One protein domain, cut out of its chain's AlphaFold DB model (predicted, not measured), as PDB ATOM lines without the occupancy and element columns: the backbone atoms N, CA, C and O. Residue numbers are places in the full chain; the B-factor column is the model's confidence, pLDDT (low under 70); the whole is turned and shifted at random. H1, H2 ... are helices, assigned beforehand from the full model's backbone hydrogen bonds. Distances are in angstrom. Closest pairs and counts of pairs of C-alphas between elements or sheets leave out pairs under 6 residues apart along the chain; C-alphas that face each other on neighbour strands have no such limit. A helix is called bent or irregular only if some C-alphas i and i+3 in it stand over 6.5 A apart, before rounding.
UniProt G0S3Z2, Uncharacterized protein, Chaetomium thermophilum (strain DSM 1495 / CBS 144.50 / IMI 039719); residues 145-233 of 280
ATOM      1  N   ALA A 145     390.706 377.035 220.522       84.69
ATOM      2  CA  ALA A 145     391.056 375.872 221.322       84.69
ATOM      3  C   ALA A 145     391.268 374.621 220.459       84.69
ATOM      4  O   ALA A 145     390.711 374.472 219.375       84.69
ATOM      5  N   SER A 146     392.082 373.686 220.948       82.00
ATOM      6  CA  SER A 146     392.288 372.404 220.271       82.00
ATOM      7  C   SER A 146     391.071 371.475 220.434       82.00
ATOM      8  O   SER A 146     390.299 371.627 221.385       82.00
ATOM      9  N   PRO A 147     390.928 370.433 219.588       78.94
ATOM     10  CA  PRO A 147     389.841 369.455 219.701       78.94
ATOM     11  C   PRO A 147     389.699 368.773 221.064       78.94
ATOM     12  O   PRO A 147     388.619 368.296 221.402       78.94
ATOM     13  N   SER A 148     390.785 368.680 221.834       79.62
ATOM     14  CA  SER A 148     390.783 368.024 223.142       79.62
ATOM     15  C   SER A 148     390.270 368.914 224.272       79.62
ATOM     16  O   SER A 148     389.835 368.369 225.285       79.62
ATOM     17  N   VAL A 149     390.340 370.240 224.107       82.75
ATOM     18  CA  VAL A 149     390.029 371.239 225.148       82.75
ATOM     19  C   VAL A 149     388.786 372.060 224.802       82.75
ATOM     20  O   VAL A 149     388.205 372.668 225.688       82.75
ATOM     21  N   ILE A 150     388.368 372.093 223.533       85.06
ATOM     22  CA  ILE A 150     387.207 372.881 223.131       85.06
ATOM     23  C   ILE A 150     385.935 372.405 223.849       85.06
ATOM     24  O   ILE A 150     385.647 371.205 223.931       85.06
ATOM     25  N   GLU A 151     385.174 373.359 224.363       88.44
ATOM     26  CA  GLU A 151     383.922 373.112 225.073       88.44
ATOM     27  C   GLU A 151     382.732 373.504 224.201       88.44
ATOM     28  O   GLU A 151     382.881 374.199 223.195       88.44
ATOM     29  N   VAL A 152     381.542 373.019 224.559       91.12
ATOM     30  CA  VAL A 152     380.297 373.402 223.886       91.12
ATOM     31  C   VAL A 152     379.836 374.733 224.480       91.12
ATOM     32  O   VAL A 152     379.519 374.757 225.667       91.12
ATOM     33  N   PRO A 153     379.772 375.828 223.701       90.62
ATOM     34  CA  PRO A 153     379.279 377.106 224.203       90.62
ATOM     35  C   PRO A 153     377.822 377.024 224.685       90.62
ATOM     36  O   PRO A 153     376.994 376.348 224.067       90.62
ATOM     37  N   ASP A 154     377.491 377.731 225.770       90.94
ATOM     38  CA  ASP A 154     376.156 377.677 226.388       90.94
ATOM     39  C   ASP A 154     375.028 378.106 225.442       90.94
ATOM     40  O   ASP A 154     373.920 377.574 225.491       90.94
ATOM     41  N   ASP A 155     375.285 379.087 224.582       90.44
ATOM     42  CA  ASP A 155     374.363 379.541 223.540       90.44
ATOM     43  C   ASP A 155     374.067 378.440 222.515       90.44
ATOM     44  O   ASP A 155     372.899 378.207 222.185       90.44
ATOM     45  N   PHE A 156     375.081 377.686 222.092       93.25
ATOM     46  CA  PHE A 156     374.897 376.527 221.229       93.25
ATOM     47  C   PHE A 156     374.195 375.377 221.940       93.25
ATOM     48  O   PHE A 156     373.284 374.775 221.368       93.25
ATOM     49  N   GLN A 157     374.506 375.126 223.212       93.94
ATOM     50  CA  GLN A 157     373.775 374.142 224.005       93.94
ATOM     51  C   GLN A 157     372.295 374.525 224.163       93.94
ATOM     52  O   GLN A 157     371.417 373.668 224.030       93.94
ATOM     53  N   ARG A 158     371.985 375.812 224.387       93.06
ATOM     54  CA  ARG A 158     370.603 376.321 224.407       93.06
ATOM     55  C   ARG A 158     369.916 376.151 223.054       93.06
ATOM     56  O   ARG A 158     368.753 375.754 223.032       93.06
ATOM     57  N   ALA A 159     370.606 376.417 221.947       92.75
ATOM     58  CA  ALA A 159     370.067 376.213 220.604       92.75
ATOM     59  C   ALA A 159     369.756 374.729 220.333       92.75
ATOM     60  O   ALA A 159     368.658 374.409 219.884       92.75
ATOM     61  N   LEU A 160     370.662 373.814 220.698       93.94
ATOM     62  CA  LEU A 160     370.443 372.367 220.603       93.94
ATOM     63  C   LEU A 160     369.266 371.906 221.471       93.94
ATOM     64  O   LEU A 160     368.444 371.118 221.020       93.94
ATOM     65  N   ASN A 161     369.133 372.424 222.697       93.94
ATOM     66  CA  ASN A 161     368.036 372.057 223.600       93.94
ATOM     67  C   ASN A 161     366.642 372.411 223.045       93.94
ATOM     68  O   ASN A 161     365.667 371.773 223.436       93.94
ATOM     69  N   LYS A 162     366.536 373.375 222.117       94.00
ATOM     70  CA  LYS A 162     365.279 373.696 221.413       94.00
ATOM     71  C   LYS A 162     364.893 372.643 220.363       94.00
ATOM     72  O   LYS A 162     363.756 372.647 219.904       94.00
ATOM     73  N   ASN A 163     365.808 371.748 219.977       92.62
ATOM     74  CA  ASN A 163     365.569 370.713 218.976       92.62
ATOM     75  C   ASN A 163     366.089 369.332 219.441       92.62
ATOM     76  O   ASN A 163     367.273 369.022 219.274       92.62
ATOM     77  N   PRO A 164     365.213 368.458 219.980       92.00
ATOM     78  CA  PRO A 164     365.616 367.157 220.519       92.00
ATOM     79  C   PRO A 164     366.347 366.246 219.520       92.00
ATOM     80  O   PRO A 164     367.279 365.544 219.910       92.00
ATOM     81  N   LYS A 165     365.972 366.280 218.230       88.38
ATOM     82  CA  LYS A 165     366.624 365.482 217.173       88.38
ATOM     83  C   LYS A 165     368.062 365.960 216.937       88.38
ATOM     84  O   LYS A 165     368.987 365.148 216.939       88.38
ATOM     85  N   ALA A 166     368.263 367.274 216.806       89.94
ATOM     86  CA  ALA A 166     369.589 367.876 216.656       89.94
ATOM     87  C   ALA A 166     370.490 367.587 217.863       89.94
ATOM     88  O   ALA A 166     371.649 367.208 217.692       89.94
ATOM     89  N   LYS A 167     369.940 367.726 219.077       94.06
ATOM     90  CA  LYS A 167     370.640 367.436 220.332       94.06
ATOM     91  C   LYS A 167     371.113 365.987 220.389       94.06
ATOM     92  O   LYS A 167     372.307 365.757 220.553       94.06
ATOM     93  N   ALA A 168     370.206 365.029 220.191       91.62
ATOM     94  CA  ALA A 168     370.538 363.606 220.239       91.62
ATOM     95  C   ALA A 168     371.619 363.238 219.211       91.62
ATOM     96  O   ALA A 168     372.567 362.517 219.523       91.62
ATOM     97  N   PHE A 169     371.524 363.785 217.994       90.38
ATOM     98  CA  PHE A 169     372.548 363.579 216.977       90.38
ATOM     99  C   PHE A 169     373.902 364.154 217.401       90.38
ATOM    100  O   PHE A 169     374.901 363.434 217.374       90.38
ATOM    101  N   PHE A 170     373.953 365.417 217.827       91.50
ATOM    102  CA  PHE A 170     375.196 366.060 218.249       91.50
ATOM    103  C   PHE A 170     375.844 365.330 219.437       91.50
ATOM    104  O   PHE A 170     377.056 365.104 219.451       91.50
ATOM    105  N   GLU A 171     375.038 364.880 220.399       92.88
ATOM    106  CA  GLU A 171     375.488 364.098 221.550       92.88
ATOM    107  C   GLU A 171     376.016 362.710 221.151       92.88
ATOM    108  O   GLU A 171     376.956 362.213 221.770       92.88
ATOM    109  N   SER A 172     375.518 362.117 220.063       90.75
ATOM    110  CA  SER A 172     376.060 360.857 219.534       90.75
ATOM    111  C   SER A 172     377.450 361.001 218.886       90.75
ATOM    112  O   SER A 172     378.168 360.012 218.714       90.75
ATOM    113  N   LEU A 173     377.861 362.222 218.519       88.94
ATOM    114  CA  LEU A 173     379.152 362.464 217.873       88.94
ATOM    115  C   LEU A 173     380.317 362.328 218.862       88.94
ATOM    116  O   LEU A 173     380.263 362.818 219.991       88.94
ATOM    117  N   SER A 174     381.431 361.754 218.395       87.50
ATOM    118  CA  SER A 174     382.706 361.787 219.123       87.50
ATOM    119  C   SER A 174     383.283 363.209 219.175       87.50
ATOM    120  O   SER A 174     382.986 364.032 218.307       87.50
ATOM    121  N   LYS A 175     384.176 363.493 220.138       85.75
ATOM    122  CA  LYS A 175     384.838 364.812 220.277       85.75
ATOM    123  C   LYS A 175     385.429 365.325 218.956       85.75
ATOM    124  O   LYS A 175     385.203 366.468 218.577       85.75
ATOM    125  N   MET A 176     386.088 364.446 218.200       83.50
ATOM    126  CA  MET A 176     386.667 364.776 216.890       83.50
ATOM    127  C   MET A 176     385.623 365.209 215.856       83.50
ATOM    128  O   MET A 176     385.889 366.097 215.054       83.50
ATOM    129  N   LYS A 177     384.434 364.596 215.870       85.38
ATOM    130  CA  LYS A 177     383.340 364.932 214.948       85.38
ATOM    131  C   LYS A 177     382.556 366.169 215.391       85.38
ATOM    132  O   LYS A 177     381.963 366.829 214.547       85.38
ATOM    133  N   ARG A 178     382.577 366.504 216.687       89.56
ATOM    134  CA  ARG A 178     382.018 367.760 217.213       89.56
ATOM    135  C   ARG A 178     382.914 368.963 216.918       89.56
ATOM    136  O   ARG A 178     382.394 370.057 216.736       89.56
ATOM    137  N   TYR A 179     384.233 368.764 216.836       87.19
ATOM    138  CA  TYR A 179     385.201 369.858 216.715       87.19
ATOM    139  C   TYR A 179     384.885 370.877 215.611       87.19
ATOM    140  O   TYR A 179     384.906 372.055 215.930       87.19
ATOM    141  N   PRO A 180     384.513 370.510 214.371       84.94
ATOM    142  CA  PRO A 180     384.234 371.514 213.339       84.94
ATOM    143  C   PRO A 180     383.076 372.460 213.670       84.94
ATOM    144  O   PRO A 180     383.129 373.635 213.322       84.94
ATOM    145  N   PHE A 181     382.043 371.968 214.367       88.19
ATOM    146  CA  PHE A 181     380.930 372.802 214.829       88.19
ATOM    147  C   PHE A 181     381.429 373.835 215.838       88.19
ATOM    148  O   PHE A 181     381.133 375.022 215.725       88.19
ATOM    149  N   LEU A 182     382.223 373.376 216.804       89.44
ATOM    150  CA  LEU A 182     382.735 374.203 217.893       89.44
ATOM    151  C   LEU A 182     383.801 375.188 217.405       89.44
ATOM    152  O   LEU A 182     383.733 376.374 217.698       89.44
ATOM    153  N   TYR A 183     384.725 374.718 216.572       85.38
ATOM    154  CA  TYR A 183     385.726 375.537 215.902       85.38
ATOM    155  C   TYR A 183     385.062 376.658 215.103       85.38
ATOM    156  O   TYR A 183     385.473 377.814 215.201       85.38
ATOM    157  N   ARG A 184     383.978 376.351 214.374       84.62
ATOM    158  CA  ARG A 184     383.224 377.362 213.629       84.62
ATOM    159  C   ARG A 184     382.678 378.466 214.539       84.62
ATOM    160  O   ARG A 184     382.738 379.632 214.160       84.62
ATOM    161  N   LEU A 185     382.173 378.111 215.718       85.12
ATOM    162  CA  LEU A 185     381.668 379.070 216.706       85.12
ATOM    163  C   LEU A 185     382.772 379.950 217.311       85.12
ATOM    164  O   LEU A 185     382.508 381.090 217.693       85.12
ATOM    165  N   GLU A 186     384.009 379.454 217.386       82.12
ATOM    166  CA  GLU A 186     385.146 380.237 217.879       82.12
ATOM    167  C   GLU A 186     385.694 381.220 216.834       82.12
ATOM    168  O   GLU A 186     386.053 382.343 217.186       82.12
ATOM    169  N   ILE A 187     385.740 380.836 215.550       78.31
ATOM    170  CA  ILE A 187     386.377 381.664 214.507       78.31
ATOM    171  C   ILE A 187     385.462 382.714 213.871       78.31
ATOM    172  O   ILE A 187     385.955 383.626 213.201       78.31
ATOM    173  N   VAL A 188     384.142 382.582 214.009       77.38
ATOM    174  CA  VAL A 188     383.195 383.541 213.430       77.38
ATOM    175  C   VAL A 188     383.183 384.820 214.265       77.38
ATOM    176  O   VAL A 188     383.083 384.790 215.492       77.38
ATOM    177  N   LYS A 189     383.281 385.972 213.587       65.56
ATOM    178  CA  LYS A 189     383.161 387.285 214.230       65.56
ATOM    179  C   LYS A 189     381.770 387.417 214.854       65.56
ATOM    180  O   LYS A 189     380.761 387.264 214.175       65.56
ATOM    181  N   ARG A 190     381.736 387.693 216.156       65.81
ATOM    182  CA  ARG A 190     380.512 387.756 216.962       65.81
ATOM    183  C   ARG A 190     379.850 389.128 216.848       65.81
ATOM    184  O   ARG A 190     380.014 389.970 217.721       65.81
ATOM    185  N   GLU A 191     379.118 389.347 215.765       66.50
ATOM    186  CA  GLU A 191     377.987 390.278 215.790       66.50
ATOM    187  C   GLU A 191     376.743 389.477 216.195       66.50
ATOM    188  O   GLU A 191     376.545 388.369 215.696       66.50
ATOM    189  N   GLU A 192     375.931 389.996 217.116       62.56
ATOM    190  CA  GLU A 192     374.845 389.248 217.777       62.56
ATOM    191  C   GLU A 192     373.881 388.589 216.768       62.56
ATOM    192  O   GLU A 192     373.637 387.385 216.825       62.56
ATOM    193  N   THR A 193     373.477 389.320 215.725       61.12
ATOM    194  CA  THR A 193     372.633 388.804 214.630       61.12
ATOM    195  C   THR A 193     373.306 387.693 213.807       61.12
ATOM    196  O   THR A 193     372.640 386.796 213.284       61.12
ATOM    197  N   GLN A 194     374.636 387.726 213.671       72.38
ATOM    198  CA  GLN A 194     375.387 386.700 212.941       72.38
ATOM    199  C   GLN A 194     375.513 385.408 213.754       72.38
ATOM    200  O   GLN A 194     375.531 384.319 213.170       72.38
ATOM    201  N   LEU A 195     375.560 385.522 215.085       79.19
ATOM    202  CA  LEU A 195     375.618 384.388 216.000       79.19
ATOM    203  C   LEU A 195     374.316 383.584 215.963       79.19
ATOM    204  O   LEU A 195     374.369 382.383 215.713       79.19
ATOM    205  N   ASP A 196     373.156 384.229 216.083       80.62
ATOM    206  CA  ASP A 196     371.860 383.535 216.030       80.62
ATOM    207  C   ASP A 196     371.654 382.783 214.707       80.62
ATOM    208  O   ASP A 196     371.282 381.605 214.689       80.62
ATOM    209  N   SER A 197     371.975 383.432 213.583       81.75
ATOM    210  CA  SER A 197     371.921 382.803 212.257       81.75
ATOM    211  C   SER A 197     372.877 381.611 212.136       81.75
ATOM    212  O   SER A 197     372.572 380.620 211.465       81.75
ATOM    213  N   LEU A 198     374.063 381.691 212.741       85.19
ATOM    214  CA  LEU A 198     375.023 380.591 212.748       85.19
ATOM    215  C   LEU A 198     374.519 379.419 213.597       85.19
ATOM    216  O   LEU A 198     374.534 378.286 213.123       85.19
ATOM    217  N   LEU A 199     374.044 379.692 214.814       88.06
ATOM    218  CA  LEU A 199     373.499 378.684 215.719       88.06
ATOM    219  C   LEU A 199     372.340 377.927 215.063       88.06
ATOM    220  O   LEU A 199     372.350 376.696 215.065       88.06
ATOM    221  N   SER A 200     371.406 378.643 214.425       86.50
ATOM    222  CA  SER A 200     370.301 378.032 213.671       86.50
ATOM    223  C   SER A 200     370.814 377.080 212.592       86.50
ATOM    224  O   SER A 200     370.433 375.914 212.568       86.50
ATOM    225  N   ARG A 201     371.755 377.530 211.749       86.44
ATOM    226  CA  ARG A 201     372.318 376.704 210.668       86.44
ATOM    227  C   ARG A 201     373.034 375.456 211.180       86.44
ATOM    228  O   ARG A 201     372.948 374.405 210.549       86.44
ATOM    229  N   LEU A 202     373.752 375.549 212.299       88.56
ATOM    230  CA  LEU A 202     374.425 374.392 212.897       88.56
ATOM    231  C   LEU A 202     373.423 373.380 213.465       88.56
ATOM    232  O   LEU A 202     373.636 372.173 213.321       88.56
ATOM    233  N   VAL A 203     372.328 373.853 214.070       88.56
ATOM    234  CA  VAL A 203     371.217 372.999 214.518       88.56
ATOM    235  C   VAL A 203     370.558 372.316 213.317       88.56
ATOM    236  O   VAL A 203     370.450 371.091 213.317       88.56
ATOM    237  N   ASP A 204     370.222 373.062 212.263       85.25
ATOM    238  CA  ASP A 204     369.637 372.517 211.029       85.25
ATOM    239  C   ASP A 204     370.543 371.466 210.383       85.25
ATOM    240  O   ASP A 204     370.084 370.421 209.923       85.25
ATOM    241  N   PHE A 205     371.855 371.698 210.407       85.12
ATOM    242  CA  PHE A 205     372.827 370.739 209.902       85.12
ATOM    243  C   PHE A 205     372.866 369.455 210.742       85.12
ATOM    244  O   PHE A 205     372.937 368.362 210.178       85.12
ATOM    245  N   CYS A 206     372.751 369.550 212.071       85.88
ATOM    246  CA  CYS A 206     372.618 368.373 212.935       85.88
ATOM    247  C   CYS A 206     371.349 367.575 212.605       85.88
ATOM    248  O   CYS A 206     371.406 366.349 212.517       85.88
ATOM    249  N   ILE A 207     370.221 368.254 212.366       83.75
ATOM    250  CA  ILE A 207     368.968 367.608 211.944       83.75
ATOM    251  C   ILE A 207     369.182 366.899 210.611       83.75
ATOM    252  O   ILE A 207     368.910 365.705 210.503       83.75
ATOM    253  N   LEU A 208     369.714 367.601 209.610       80.81
ATOM    254  CA  LEU A 208     369.947 367.040 208.284       80.81
ATOM    255  C   LEU A 208     370.823 365.786 208.357       80.81
ATOM    256  O   LEU A 208     370.487 364.762 207.769       80.81
ATOM    257  N   LEU A 209     371.927 365.841 209.101       81.19
ATOM    258  CA  LEU A 209     372.814 364.693 209.251       81.19
ATOM    259  C   LEU A 209     372.162 363.534 210.015       81.19
ATOM    260  O   LEU A 209     372.425 362.380 209.674       81.19
ATOM    261  N   SER A 210     371.288 363.819 210.987       79.50
ATOM    262  CA  SER A 210     370.499 362.790 211.678       79.50
ATOM    263  C   SER A 210     369.546 362.055 210.731       79.50
ATOM    264  O   SER A 210     369.418 360.837 210.815       79.50
ATOM    265  N   LEU A 211     368.940 362.776 209.781       74.44
ATOM    266  CA  LEU A 211     368.000 362.223 208.802       74.44
ATOM    267  C   LEU A 211     368.697 361.442 207.688       74.44
ATOM    268  O   LEU A 211     368.084 360.597 207.039       74.44
ATOM    269  N   LEU A 212     369.971 361.737 207.432       68.06
ATOM    270  CA  LEU A 212     370.690 361.129 206.324       68.06
ATOM    271  C   LEU A 212     371.171 359.700 206.607       68.06
ATOM    272  O   LEU A 212     371.612 359.077 205.646       68.06
ATOM    273  N   GLU A 213     371.099 359.182 207.847       55.84
ATOM    274  CA  GLU A 213     371.494 357.810 208.271       55.84
ATOM    275  C   GLU A 213     372.771 357.255 207.597       55.84
ATOM    276  O   GLU A 213     372.986 356.052 207.461       55.84
ATOM    277  N   ARG A 214     373.674 358.126 207.147       52.94
ATOM    278  CA  ARG A 214     374.870 357.740 206.403       52.94
ATOM    279  C   ARG A 214     376.063 358.338 207.102       52.94
ATOM    280  O   ARG A 214     376.520 359.438 206.794       52.94
ATOM    281  N   ALA A 215     376.622 357.530 207.999       46.66
ATOM    282  CA  ALA A 215     377.934 357.717 208.612       46.66
ATOM    283  C   ALA A 215     379.059 358.015 207.591       46.66
ATOM    284  O   ALA A 215     380.144 358.438 207.986       46.66
ATOM    285  N   GLU A 216     378.804 357.825 206.292       50.75
ATOM    286  CA  GLU A 216     379.689 358.157 205.177       50.75
ATOM    287  C   GLU A 216     380.038 359.635 205.033       50.75
ATOM    288  O   GLU A 216     381.207 359.924 204.806       50.75
ATOM    289  N   VAL A 217     379.106 360.564 205.266       51.38
ATOM    290  CA  VAL A 217     379.385 362.018 205.171       51.38
ATOM    291  C   VAL A 217     380.307 362.496 206.310       51.38
ATOM    292  O   VAL A 217     380.942 363.541 206.229       51.38
ATOM    293  N   LEU A 218     380.428 361.697 207.377       51.81
ATOM    294  CA  LEU A 218     381.289 361.967 208.532       51.81
ATOM    295  C   LEU A 218     382.645 361.247 208.457       51.81
ATOM    296  O   LEU A 218     383.393 361.281 209.440       51.81
ATOM    297  N   LYS A 219     382.958 360.541 207.356       52.31
ATOM    298  CA  LYS A 219     384.212 359.773 207.238       52.31
ATOM    299  C   LYS A 219     385.442 360.676 207.116       52.31
ATOM    300  O   LYS A 219     386.540 360.216 207.422       52.31
ATOM    301  N   ASN A 220     385.284 361.947 206.734       56.31
ATOM    302  CA  ASN A 220     386.404 362.872 206.602       56.31
ATOM    303  C   ASN A 220     386.119 364.242 207.234       56.31
ATOM    304  O   ASN A 220     385.153 364.922 206.893       56.31
ATOM    305  N   PHE A 221     387.024 364.670 208.115       53.53
ATOM    306  CA  PHE A 221     387.049 365.996 208.731       53.53
ATOM    307  C   PHE A 221     386.971 367.128 207.694       53.53
ATOM    308  O   PHE A 221     386.236 368.093 207.877       53.53
ATOM    309  N   ALA A 222     387.673 366.965 206.566       55.38
ATOM    310  CA  ALA A 222     387.702 367.955 205.496       55.38
ATOM    311  C   ALA A 222     386.346 368.109 204.786       55.38
ATOM    312  O   ALA A 222     385.994 369.215 204.393       55.38
ATOM    313  N   GLU A 223     385.577 367.027 204.628       60.50
ATOM    314  CA  GLU A 223     384.253 367.084 203.992       60.50
ATOM    315  C   GLU A 223     383.242 367.801 204.881       60.50
ATOM    316  O   GLU A 223     382.461 368.615 204.390       60.50
ATOM    317  N   LEU A 224     383.310 367.562 206.193       62.09
ATOM    318  CA  LEU A 224     382.456 368.252 207.149       62.09
ATOM    319  C   LEU A 224     382.784 369.750 207.216       62.09
ATOM    320  O   LEU A 224     381.864 370.564 207.184       62.09
ATOM    321  N   GLU A 225     384.067 370.128 207.235       62.69
ATOM    322  CA  GLU A 225     384.456 371.540 207.132       62.69
ATOM    323  C   GLU A 225     383.982 372.167 205.819       62.69
ATOM    324  O   GLU A 225     383.390 373.238 205.844       62.69
ATOM    325  N   LEU A 226     384.142 371.486 204.680       62.84
ATOM    326  CA  LEU A 226     383.627 371.956 203.389       62.84
ATOM    327  C   LEU A 226     382.106 372.164 203.403       62.84
ATOM    328  O   LEU A 226     381.625 373.143 202.832       62.84
ATOM    329  N   CYS A 227     381.345 371.270 204.040       64.44
ATOM    330  CA  CYS A 227     379.903 371.434 204.222       64.44
ATOM    331  C   CYS A 227     379.582 372.656 205.088       64.44
ATOM    332  O   CYS A 227     378.761 373.478 204.684       64.44
ATOM    333  N   LEU A 228     380.269 372.819 206.223       64.75
ATOM    334  CA  LEU A 228     380.089 373.962 207.119       64.75
ATOM    335  C   LEU A 228     380.477 375.292 206.452       64.75
ATOM    336  O   LEU A 228     379.767 376.280 206.611       64.75
ATOM    337  N   THR A 229     381.540 375.310 205.644       58.72
ATOM    338  CA  THR A 229     381.957 376.481 204.860       58.72
ATOM    339  C   THR A 229     380.979 376.799 203.727       58.72
ATOM    340  O   THR A 229     380.737 377.961 203.417       58.72
ATOM    341  N   ARG A 230     380.352 375.796 203.098       59.66
ATOM    342  CA  ARG A 230     379.351 376.027 202.036       59.66
ATOM    343  C   ARG A 230     378.032 376.609 202.555       59.66
ATOM    344  O   ARG A 230     377.340 377.269 201.785       59.66
ATOM    345  N   LEU A 231     377.715 376.438 203.841       54.19
ATOM    346  CA  LEU A 231     376.579 377.099 204.506       54.19
ATOM    347  C   LEU A 231     376.765 378.626 204.650       54.19
ATOM    348  O   LEU A 231     375.857 379.323 205.104       54.19
ATOM    349  N   GLU A 232     377.929 379.165 204.271       46.81
ATOM    350  CA  GLU A 232     378.247 380.600 204.254       46.81
ATOM    351  C   GLU A 232     377.828 381.318 202.968       46.81
ATOM    352  O   GLU A 232     378.119 382.503 202.827       46.81
ATOM    353  N   CYS A 233     377.170 380.646 202.018       35.91
ATOM    354  CA  CYS A 233     376.697 381.296 200.797       35.91
ATOM    355  C   CYS A 233     375.507 382.228 201.109       35.91
ATOM    356  O   CYS A 233     374.347 381.920 200.853       35.91
TER     357      CYS A 233
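AT A GLANCE: This is residues 145 to 233 of the 280 residues of an uncharacterized protein of Chaetomium thermophilum (strain DSM 1495 / CBS 144.50 / IMI 039719) (UniProt G0S3Z2). The longest helix, H4, has H1 and H2 packed on it, while H3 runs back loosely beside it with H6 packed on H3; tiny H5 lies between H4 and H6 along the chain. The 89 printed residues hold six named helices, H1 to H6, and no named strand: all helix. The whole is compact, radius of gyration of the C-alphas 12.2 A, spanning 34 by 29 by 26 A.

HOW THE PARTS SIT: H4, residues 192 to 211, touches H1, residues 154 to 161, with residues 199 to 203 alone, at a steep tilt of 39 degrees; the closest C-alphas, Phe 156 and Leu 199, are 6.1 A apart. With residues 203 to 210 alone it touches H2, residues 164 to 172, about perpendicular at 77 degrees; closest C-alphas Ala 166 and Ile 207, 4.8 A. H3, residues 175 to 187, is close to but not clearly touching H4, at a shallow tilt of 22 degrees, opposite ways; closest C-alphas Phe 181 and Leu 202, 7.0 A. H3 touches H6, residues 221 to 230; closest C-alphas Pro 180 and Glu 225, 6.2 A. H5, residues 215 to 218, and H6 only just touch, only at the corner, with 3 pairs of C-alphas within 8 A. Every O i to N i+4 pair is within hydrogen-bond range in H1, H2, H4 and H6, and 7 of 9 in H3.

IN THESE COORDINATES: H4 runs 29.3 A from C-alpha 192 at (374.845, 389.248, 217.777) to C-alpha 211 at (368.000, 362.223, 208.802). H3, 17.9 A, is only just irregular: C-alphas 177 and 180 are 6.8 A apart.

THE WHOLE: The printed part has no cut, and the five links between helices are tight. Residues 189 to 193 and 212 to 233 have pLDDT under 70.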